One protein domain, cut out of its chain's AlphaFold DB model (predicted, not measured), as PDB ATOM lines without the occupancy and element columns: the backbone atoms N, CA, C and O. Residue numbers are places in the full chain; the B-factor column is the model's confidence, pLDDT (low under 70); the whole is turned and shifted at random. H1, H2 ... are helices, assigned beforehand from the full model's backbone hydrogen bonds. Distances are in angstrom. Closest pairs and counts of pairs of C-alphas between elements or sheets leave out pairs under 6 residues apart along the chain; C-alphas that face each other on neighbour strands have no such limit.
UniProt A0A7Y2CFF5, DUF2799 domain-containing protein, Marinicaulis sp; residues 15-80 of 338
ATOM      1  N   GLY A  15      -8.412   9.669 -62.367       40.03
ATOM      2  CA  GLY A  15      -7.653   9.379 -61.163       40.03
ATOM      3  C   GLY A  15      -6.430   8.583 -61.589       40.03
ATOM      4  O   GLY A  15      -6.558   7.606 -62.329       40.03
ATOM      5  N   ALA A  16      -5.252   9.044 -61.177       39.25
ATOM      6  CA  ALA A  16      -4.035   8.261 -61.260       39.25
ATOM      7  C   ALA A  16      -4.348   6.843 -60.768       39.25
ATOM      8  O   ALA A  16      -4.942   6.679 -59.701       39.25
ATOM      9  N   CYS A  17      -3.996   5.833 -61.562       35.88
ATOM     10  CA  CYS A  17      -4.042   4.444 -61.137       35.88
ATOM     11  C   CYS A  17      -2.998   4.256 -60.029       35.88
ATOM     12  O   CYS A  17      -1.913   3.744 -60.278       35.88
ATOM     13  N   ALA A  18      -3.303   4.706 -58.812       38.59
ATOM     14  CA  ALA A  18      -2.698   4.155 -57.620       38.59
ATOM     15  C   ALA A  18      -3.210   2.718 -57.569       38.59
ATOM     16  O   ALA A  18      -4.384   2.473 -57.286       38.59
ATOM     17  N   THR A  19      -2.366   1.768 -57.963       48.50
ATOM     18  CA  THR A  19      -2.621   0.364 -57.661       48.50
ATOM     19  C   THR A  19      -2.906   0.282 -56.162       48.50
ATOM     20  O   THR A  19      -2.103   0.804 -55.383       48.50
ATOM     21  N   PRO A  20      -4.061  -0.260 -55.743       53.38
ATOM     22  CA  PRO A  20      -4.423  -0.287 -54.336       53.38
ATOM     23  C   PRO A  20      -3.333  -1.021 -53.552       53.38
ATOM     24  O   PRO A  20      -2.887  -2.087 -53.970       53.38
ATOM     25  N   VAL A  21      -2.908  -0.424 -52.434       61.81
ATOM     26  CA  VAL A  21      -1.830  -0.920 -51.559       61.81
ATOM     27  C   VAL A  21      -2.085  -2.378 -51.136       61.81
ATOM     28  O   VAL A  21      -1.146  -3.168 -51.052       61.81
ATOM     29  N   MET A  22      -3.358  -2.753 -50.957       63.25
ATOM     30  CA  MET A  22      -3.869  -4.130 -50.938       63.25
ATOM     31  C   MET A  22      -5.297  -4.169 -51.483       63.25
ATOM     32  O   MET A  22      -6.068  -3.220 -51.330       63.25
ATOM     33  N   THR A  23      -5.689  -5.291 -52.076       68.12
ATOM     34  CA  THR A  23      -7.087  -5.585 -52.401       68.12
ATOM     35  C   THR A  23      -7.835  -6.119 -51.175       68.12
ATOM     36  O   THR A  23      -7.257  -6.773 -50.309       68.12
ATOM     37  N   GLN A  24      -9.162  -5.941 -51.133       65.19
ATOM     38  CA  GLN A  24     -10.024  -6.537 -50.099       65.19
ATOM     39  C   GLN A  24      -9.772  -8.046 -49.924       65.19
ATOM     40  O   GLN A  24      -9.787  -8.569 -48.812       65.19
ATOM     41  N   LYS A  25      -9.520  -8.760 -51.028       64.19
ATOM     42  CA  LYS A  25      -9.238 -10.199 -51.010       64.19
ATOM     43  C   LYS A  25      -7.925 -10.513 -50.294       64.19
ATOM     44  O   LYS A  25      -7.861 -11.522 -49.605       64.19
ATOM     45  N   GLU A  26      -6.907  -9.674 -50.446       69.38
ATOM     46  CA  GLU A  26      -5.613  -9.841 -49.778       69.38
ATOM     47  C   GLU A  26      -5.718  -9.529 -48.279       69.38
ATOM     48  O   GLU A  26      -5.199 -10.296 -47.471       69.38
ATOM     49  N   CYS A  27      -6.480  -8.497 -47.895       75.88
ATOM     50  CA  CYS A  27      -6.768  -8.200 -46.486       75.88
ATOM     51  C   CYS A  27      -7.515  -9.352 -45.792       75.88
ATOM     52  O   CYS A  27      -7.153  -9.771 -44.695       75.88
ATOM     53  N   LEU A  28      -8.528  -9.917 -46.456       67.75
ATOM     54  CA  LEU A  28      -9.302 -11.047 -45.929       67.75
ATOM     55  C   LEU A  28      -8.540 -12.382 -45.981       67.75
ATOM     56  O   LEU A  28      -8.837 -13.279 -45.195       67.75
ATOM     57  N   ALA A  29      -7.578 -12.531 -46.897       76.38
ATOM     58  CA  ALA A  29      -6.719 -13.712 -46.969       76.38
ATOM     59  C   ALA A  29      -5.708 -13.772 -45.812       76.38
ATOM     60  O   ALA A  29      -5.304 -14.869 -45.431       76.38
ATOM     61  N   GLY A  30      -5.324 -12.621 -45.244       77.00
ATOM     62  CA  GLY A  30      -4.530 -12.537 -44.016       77.00
ATOM     63  C   GLY A  30      -3.067 -12.982 -44.142       77.00
ATOM     64  O   GLY A  30      -2.429 -13.234 -43.120       77.00
ATOM     65  N   ASP A  31      -2.518 -13.080 -45.359       87.25
ATOM     66  CA  ASP A  31      -1.109 -13.439 -45.587       87.25
ATOM     67  C   ASP A  31      -0.172 -12.234 -45.397       87.25
ATOM     68  O   ASP A  31       0.451 -11.716 -46.327       87.25
ATOM     69  N   TRP A  32      -0.081 -11.770 -44.151       90.44
ATOM     70  CA  TRP A  32       0.789 -10.656 -43.773       90.44
ATOM     71  C   TRP A  32       2.271 -10.976 -43.982       90.44
ATOM     72  O   TRP A  32       3.032 -10.087 -44.358       90.44
ATOM     73  N   TYR A  33       2.682 -12.238 -43.810       93.44
ATOM     74  CA  TYR A  33       4.053 -12.668 -44.088       93.44
ATOM     75  C   TYR A  33       4.396 -12.544 -45.574       93.44
ATOM     76  O   TYR A  33       5.453 -12.011 -45.904       93.44
ATOM     77  N   GLY A  34       3.518 -13.004 -46.469       92.88
ATOM     78  CA  GLY A  34       3.686 -12.865 -47.915       92.88
ATOM     79  C   GLY A  34       3.776 -11.404 -48.353       92.88
ATOM     80  O   GLY A  34       4.704 -11.049 -49.079       92.88
ATOM     81  N   ALA A  35       2.890 -10.546 -47.833       91.38
ATOM     82  CA  ALA A  35       2.932  -9.105 -48.096       91.38
ATOM     83  C   ALA A  35       4.261  -8.479 -47.641       91.38
ATOM     84  O   ALA A  35       4.902  -7.747 -48.392       91.38
ATOM     85  N   GLY A  36       4.725  -8.828 -46.437       94.19
ATOM     86  CA  GLY A  36       6.033  -8.401 -45.952       94.19
ATOM     87  C   GLY A  36       7.169  -8.903 -46.841       94.19
ATOM     88  O   GLY A  36       8.059  -8.136 -47.194       94.19
ATOM     89  N   LEU A  37       7.141 -10.178 -47.236       95.94
ATOM     90  CA  LEU A  37       8.158 -10.797 -48.088       95.94
ATOM     91  C   LEU A  37       8.322 -10.067 -49.423       95.94
ATOM     92  O   LEU A  37       9.455  -9.856 -49.862       95.94
ATOM     93  N   GLU A  38       7.209  -9.694 -50.047       94.69
ATOM     94  CA  GLU A  38       7.182  -8.912 -51.278       94.69
ATOM     95  C   GLU A  38       7.721  -7.495 -51.051       94.69
ATOM     96  O   GLU A  38       8.652  -7.080 -51.739       94.69
ATOM     97  N   ASP A  39       7.238  -6.795 -50.025       95.19
ATOM     98  CA  ASP A  39       7.671  -5.430 -49.704       95.19
ATOM     99  C   ASP A  39       9.159  -5.339 -49.382       95.19
ATOM    100  O   ASP A  39       9.850  -4.420 -49.826       95.19
ATOM    101  N   GLY A  40       9.680  -6.316 -48.641       95.94
ATOM    102  CA  GLY A  40      11.108  -6.430 -48.369       95.94
ATOM    103  C   GLY A  40      11.920  -6.715 -49.632       95.94
ATOM    104  O   GLY A  40      13.013  -6.176 -49.786       95.94
ATOM    105  N   GLY A  41      11.394  -7.533 -50.549       96.00
ATOM    106  CA  GLY A  41      12.022  -7.807 -51.844       96.00
ATOM    107  C   GLY A  41      12.022  -6.596 -52.783       96.00
ATOM    108  O   GLY A  41      12.987  -6.397 -53.514       96.00
ATOM    109  N   ASN A  42      10.985  -5.764 -52.696       94.94
ATOM    110  CA  ASN A  42      10.814  -4.531 -53.467       94.94
ATOM    111  C   ASN A  42      11.469  -3.305 -52.805       94.94
ATOM    112  O   ASN A  42      11.334  -2.189 -53.300       94.94
ATOM    113  N   GLY A  43      12.157  -3.481 -51.674       95.06
ATOM    114  CA  GLY A  43      12.878  -2.401 -51.002       95.06
ATOM    115  C   GLY A  43      11.980  -1.329 -50.375       95.06
ATOM    116  O   GLY A  43      12.409  -0.184 -50.208       95.06
ATOM    117  N   LEU A  44      10.739  -1.671 -50.013       93.88
ATOM    118  CA  LEU A  44       9.826  -0.733 -49.362       93.88
ATOM    119  C   LEU A  44      10.229  -0.451 -47.907       93.88
ATOM    120  O   LEU A  44      10.780  -1.299 -47.190       93.88
ATOM    121  N   LEU A  45       9.944   0.773 -47.460       92.56
ATOM    122  CA  LEU A  45      10.185   1.223 -46.088       92.56
ATOM    123  C   LEU A  45       9.284   0.471 -45.100       92.56
ATOM    124  O   LEU A  45       8.258  -0.094 -45.473       92.56
ATOM    125  N   ALA A  46       9.654   0.474 -43.818       91.25
ATOM    126  CA  ALA A  46       8.835  -0.138 -42.769       91.25
ATOM    127  C   ALA A  46       7.430   0.491 -42.679       91.25
ATOM    128  O   ALA A  46       6.472  -0.229 -42.413       91.25
ATOM    129  N   ALA A  47       7.315   1.788 -42.993       89.50
ATOM    130  CA  ALA A  47       6.059   2.539 -43.044       89.50
ATOM    131  C   ALA A  47       5.014   1.951 -44.014       89.50
ATOM    132  O   ALA A  47       3.823   2.165 -43.818       89.50
ATOM    133  N   ALA A  48       5.420   1.135 -44.999       90.06
ATOM    134  CA  ALA A  48       4.475   0.424 -45.868       90.06
ATOM    135  C   ALA A  48       3.526  -0.504 -45.080       90.06
ATOM    136  O   ALA A  48       2.415  -0.784 -45.531       90.06
ATOM    137  N   PHE A  49       3.929  -0.950 -43.881       92.00
ATOM    138  CA  PHE A  49       3.033  -1.661 -42.972       92.00
ATOM    139  C   PHE A  49       1.832  -0.804 -42.566       92.00
ATOM    140  O   PHE A  49       0.711  -1.302 -42.590       92.00
ATOM    141  N   ASP A  50       2.061   0.459 -42.202       89.19
ATOM    142  CA  ASP A  50       1.015   1.348 -41.699       89.19
ATOM    143  C   ASP A  50      -0.010   1.641 -42.799       89.19
ATOM    144  O   ASP A  50      -1.217   1.565 -42.554       89.19
ATOM    145  N   ASP A  51       0.458   1.849 -44.035       86.44
ATOM    146  CA  ASP A  51      -0.401   2.022 -45.212       86.44
ATOM    147  C   ASP A  51      -1.271   0.779 -45.469       86.44
ATOM    148  O   ASP A  51      -2.482   0.883 -45.699       86.44
ATOM    149  N   ARG A  52      -0.680  -0.421 -45.386       86.62
ATOM    150  CA  ARG A  52      -1.406  -1.694 -45.539       86.62
ATOM    151  C   ARG A  52      -2.401  -1.929 -44.404       86.62
ATOM    152  O   ARG A  52      -3.542  -2.315 -44.653       86.62
ATOM    153  N   ALA A  53      -1.986  -1.700 -43.161       87.44
ATOM    154  CA  ALA A  53      -2.827  -1.860 -41.982       87.44
ATOM    155  C   ALA A  53      -4.030  -0.909 -42.025       87.44
ATOM    156  O   ALA A  53      -5.149  -1.337 -41.737       87.44
ATOM    157  N   ALA A  54      -3.825   0.341 -42.450       85.25
ATOM    158  CA  ALA A  54      -4.899   1.307 -42.648       85.25
ATOM    159  C   ALA A  54      -5.885   0.852 -43.737       85.25
ATOM    160  O   ALA A  54      -7.093   0.868 -43.504       85.25
ATOM    161  N   ALA A  55      -5.389   0.374 -44.885       82.38
ATOM    162  CA  ALA A  55      -6.235  -0.139 -45.966       82.38
ATOM    163  C   ALA A  55      -7.069  -1.363 -45.544       82.38
ATOM    164  O   ALA A  55      -8.221  -1.512 -45.949       82.38
ATOM    165  N   CYS A  56      -6.514  -2.238 -44.704       83.12
ATOM    166  CA  CYS A  56      -7.200  -3.441 -44.235       83.12
ATOM    167  C   CYS A  56      -8.126  -3.209 -43.025       83.12
ATOM    168  O   CYS A  56      -8.996  -4.044 -42.755       83.12
ATOM    169  N   ALA A  57      -7.998  -2.079 -42.322       81.81
ATOM    170  CA  ALA A  57      -8.888  -1.715 -41.218       81.81
ATOM    171  C   ALA A  57     -10.340  -1.503 -41.682       81.81
ATOM    172  O   ALA A  57     -11.271  -1.824 -40.943       81.81
ATOM    173  N   GLU A  58     -10.546  -1.044 -42.923       77.25
ATOM    174  CA  GLU A  58     -11.876  -0.876 -43.532       77.25
ATOM    175  C   GLU A  58     -12.657  -2.195 -43.661       77.25
ATOM    176  O   GLU A  58     -13.883  -2.188 -43.772       77.25
ATOM    177  N   PHE A  59     -11.957  -3.332 -43.621       77.38
ATOM    178  CA  PHE A  59     -12.532  -4.667 -43.780       77.38
ATOM    179  C   PHE A  59     -12.582  -5.470 -42.473       77.38
ATOM    180  O   PHE A  59     -12.780  -6.683 -42.523       77.38
ATOM    181  N   GLU A  60     -12.373  -4.824 -41.319       73.56
ATOM    182  CA  GLU A  60     -12.342  -5.457 -39.986       73.56
ATOM    183  C   GLU A  60     -11.328  -6.620 -39.863       73.56
ATOM    184  O   GLU A  60     -11.400  -7.438 -38.944       73.56
ATOM    185  N   SER A  61     -10.350  -6.700 -40.773       72.12
ATOM    186  CA  SER A  61      -9.260  -7.677 -40.711       72.12
ATOM    187  C   SER A  61      -8.138  -7.166 -39.809       72.12
ATOM    188  O   SER A  61      -7.624  -6.066 -40.006       72.12
ATOM    189  N   GLY A  62      -7.747  -7.962 -38.810       78.00
ATOM    190  CA  GLY A  62      -6.640  -7.622 -37.918       78.00
ATOM    191  C   GLY A  62      -5.292  -7.714 -38.635       78.00
ATOM    192  O   GLY A  62      -4.963  -8.758 -39.199       78.00
ATOM    193  N   ALA A  63      -4.507  -6.635 -38.595       86.38
ATOM    194  CA  ALA A  63      -3.149  -6.637 -39.122       86.38
ATOM    195  C   ALA A  63      -2.200  -7.446 -38.224       86.38
ATOM    196  O   ALA A  63      -2.115  -7.189 -37.021       86.38
ATOM    197  N   ASP A  64      -1.463  -8.404 -38.798       90.19
ATOM    198  CA  ASP A  64      -0.401  -9.133 -38.093       90.19
ATOM    199  C   ASP A  64       0.965  -8.519 -38.423       90.19
ATOM    200  O   ASP A  64       1.671  -8.937 -39.344       90.19
ATOM    201  N   GLY A  65       1.344  -7.503 -37.643       91.81
ATOM    202  CA  GLY A  65       2.633  -6.831 -37.802       91.81
ATOM    203  C   GLY A  65       3.828  -7.760 -37.588       91.81
ATOM    204  O   GLY A  65       4.843  -7.615 -38.264       91.81
ATOM    205  N   ARG A  66       3.719  -8.760 -36.704       95.06
ATOM    206  CA  ARG A  66       4.821  -9.703 -36.465       95.06
ATOM    207  C   ARG A  66       5.071 -10.551 -37.708       95.06
ATOM    208  O   ARG A  66       6.211 -10.623 -38.158       95.06
ATOM    209  N   ALA A  67       4.017 -11.133 -38.281       93.62
ATOM    210  CA  ALA A  67       4.117 -11.894 -39.522       93.62
ATOM    211  C   ALA A  67       4.662 -11.027 -40.667       93.62
ATOM    212  O   ALA A  67       5.572 -11.457 -41.377       93.62
ATOM    213  N   TYR A  68       4.172  -9.790 -40.799       94.75
ATOM    214  CA  TYR A  68       4.649  -8.851 -41.812       94.75
ATOM    215  C   TYR A  68       6.142  -8.540 -41.682       94.75
ATOM    216  O   TYR A  68       6.886  -8.713 -42.646       94.75
ATOM    217  N   PHE A  69       6.620  -8.129 -40.506       96.44
ATOM    218  CA  PHE A  69       8.032  -7.772 -40.342       96.44
ATOM    219  C   PHE A  69       8.961  -8.994 -40.447       96.44
ATOM    220  O   PHE A  69      10.055  -8.869 -40.998       96.44
ATOM    221  N   GLU A  70       8.525 -10.187 -40.026       97.75
ATOM    222  CA  GLU A  70       9.254 -11.442 -40.278       97.75
ATOM    223  C   GLU A  70       9.387 -11.735 -41.786       97.75
ATOM    224  O   GLU A  70      10.464 -12.133 -42.255       97.75
ATOM    225  N   GLY A  71       8.314 -11.511 -42.551       97.12
ATOM    226  CA  GLY A  71       8.305 -11.602 -44.011       97.12
ATOM    227  C   GLY A  71       9.223 -10.568 -44.655       97.12
ATOM    228  O   GLY A  71      10.091 -10.922 -45.452       97.12
ATOM    229  N   ARG A  72       9.111  -9.302 -44.243       97.06
ATOM    230  CA  ARG A  72       9.916  -8.186 -44.756       97.06
ATOM    231  C   ARG A  72      11.401  -8.404 -44.563       97.06
ATOM    232  O   ARG A  72      12.167  -8.251 -45.510       97.06
ATOM    233  N   GLU A  73      11.812  -8.858 -43.388       97.38
ATOM    234  CA  GLU A  73      13.203  -9.237 -43.144       97.38
ATOM    235  C   GLU A  73      13.659 -10.389 -44.056       97.38
ATOM    236  O   GLU A  73      14.798 -10.410 -44.527       97.38
ATOM    237  N   ALA A  74      12.785 -11.355 -44.356       97.56
ATOM    238  CA  ALA A  74      13.094 -12.416 -45.314       97.56
ATOM    239  C   ALA A  74      13.224 -11.906 -46.757       97.56
ATOM    240  O   ALA A  74      14.100 -12.386 -47.482       97.56
ATOM    241  N   GLY A  75      12.410 -10.928 -47.155       97.50
ATOM    242  CA  GLY A  75      12.496 -10.263 -48.455       97.50
ATOM    243  C   GLY A  75      13.786  -9.458 -48.583       97.50
ATOM    244  O   GLY A  75      14.546  -9.647 -49.534       97.50
ATOM    245  N   LEU A  76      14.111  -8.668 -47.557       97.75
ATOM    246  CA  LEU A  76      15.338  -7.874 -47.505       97.75
ATOM    247  C   LEU A  76      16.594  -8.738 -47.567       97.75
ATOM    248  O   LEU A  76      17.550  -8.356 -48.225       97.75
ATOM    249  N   ARG A  77      16.616  -9.938 -46.974       96.69
ATOM    250  CA  ARG A  77      17.763 -10.855 -47.136       96.69
ATOM    251  C   ARG A  77      18.008 -11.268 -48.595       96.69
ATOM    252  O   ARG A  77      19.150 -11.547 -48.956       96.69
ATOM    253  N   ARG A  78      16.961 -11.314 -49.429       95.69
ATOM    254  CA  ARG A  78      17.078 -11.608 -50.870       95.69
ATOM    255  C   ARG A  78      17.529 -10.387 -51.665       95.69
ATOM    256  O   ARG A  78      18.294 -10.550 -52.609       95.69
ATOM    257  N   LEU A  79      17.083  -9.197 -51.269       97.75
ATOM    258  CA  LEU A  79      17.443  -7.938 -51.916       97.75
ATOM    259  C   LEU A  79      18.858  -7.470 -51.533       97.75
ATOM    260  O   LEU A  79      19.670  -7.163 -52.399       97.75
ATOM    261  N   CYS A  80      19.167  -7.440 -50.236       97.75
ATOM    262  CA  CYS A  80      20.359  -6.842 -49.637       97.75
ATOM    263  C   CYS A  80      21.606  -7.727 -49.769       97.75
ATOM    264  O   CYS A  80      22.199  -8.183 -48.794       97.75
TER     265      CYS A  80
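AT A GLANCE: This is residues 15 to 80 of the 338 residues of the protein "DUF2799 domain-containing protein" of Marinicaulis sp (UniProt A0A7Y2CFF5). Two helices, H2 and H4, run side by side the same way as a close pair, and H3 runs back the opposite way near them, loosely placed. Short H1 stands crosswise near the last turn of H3, and residues 15 to 19 trail away from the helices as a thin tail. The printed part has 66 residues with four named helices, H1, H2, H3 and H4 in chain order, and no named strand; the class is all helix, with 41 residues in the helices. The whole is compact, with a radius of gyration of the C-alphas of 11.5 A, and the C-alphas span 32 by 28 by 17 A.

HOW THE PARTS SIT: H1, residues 24 to 29, and H3, residues 48 to 57, are close but not clearly touching and about perpendicular at 82 degrees; their closest C-alphas, those of Cys 27 and Cys 56, are 5.3 A apart. H1 is apart from H2, residues 32 to 41, and from H4, residues 65 to 79. H2 and H4 touch, with 48 pairs of C-alphas within 8 A; the closest, those of Gly 36 and Arg 72, are 4.1 A apart. They run the same way at a shallow tilt of 28 degrees, centre to centre 5.8 A. H2 and H3 are close but not clearly touching and run opposite ways at a shallow tilt of 30 degrees; their closest C-alphas, those of Asp 39 and Ala 48, are 7.7 A apart. H3 and H4 are close but not clearly touching; their closest C-alphas, those of Phe 49 and Gly 65, are 7.3 A apart. They run opposite ways at a steep tilt of 37 degrees, only just steep. In H1, H2 and H3 every O i to N i+4 pair is within hydrogen-bond range; in H4 10 of 11 are.

IN THESE COORDINATES: H1 begins at C-alpha 24 (-10.024, -6.537, -50.099) and measures 8.5 A from first to last C-alpha. H2 measures 14.1 A, and H3, from C-alpha 48 at (4.475, 0.424, -45.868), measures 14.3 A. H4, the longest helix with 15 residues, measures 20.5 A and ends at C-alpha 79 (17.443, -7.938, -51.916).

THE WHOLE: The two C-alphas farthest apart, those of Gly 15 and Arg 77, are 35.4 A apart. The printed part has no cut. The link from H1 to H2 is tight, with 2 residues; those from H2 to H3 and from H3 to H4 are short, with 6 and 7. The mean pLDDT of the printed part is 83.2; residues 15 to 26 and residue 28 are under 70.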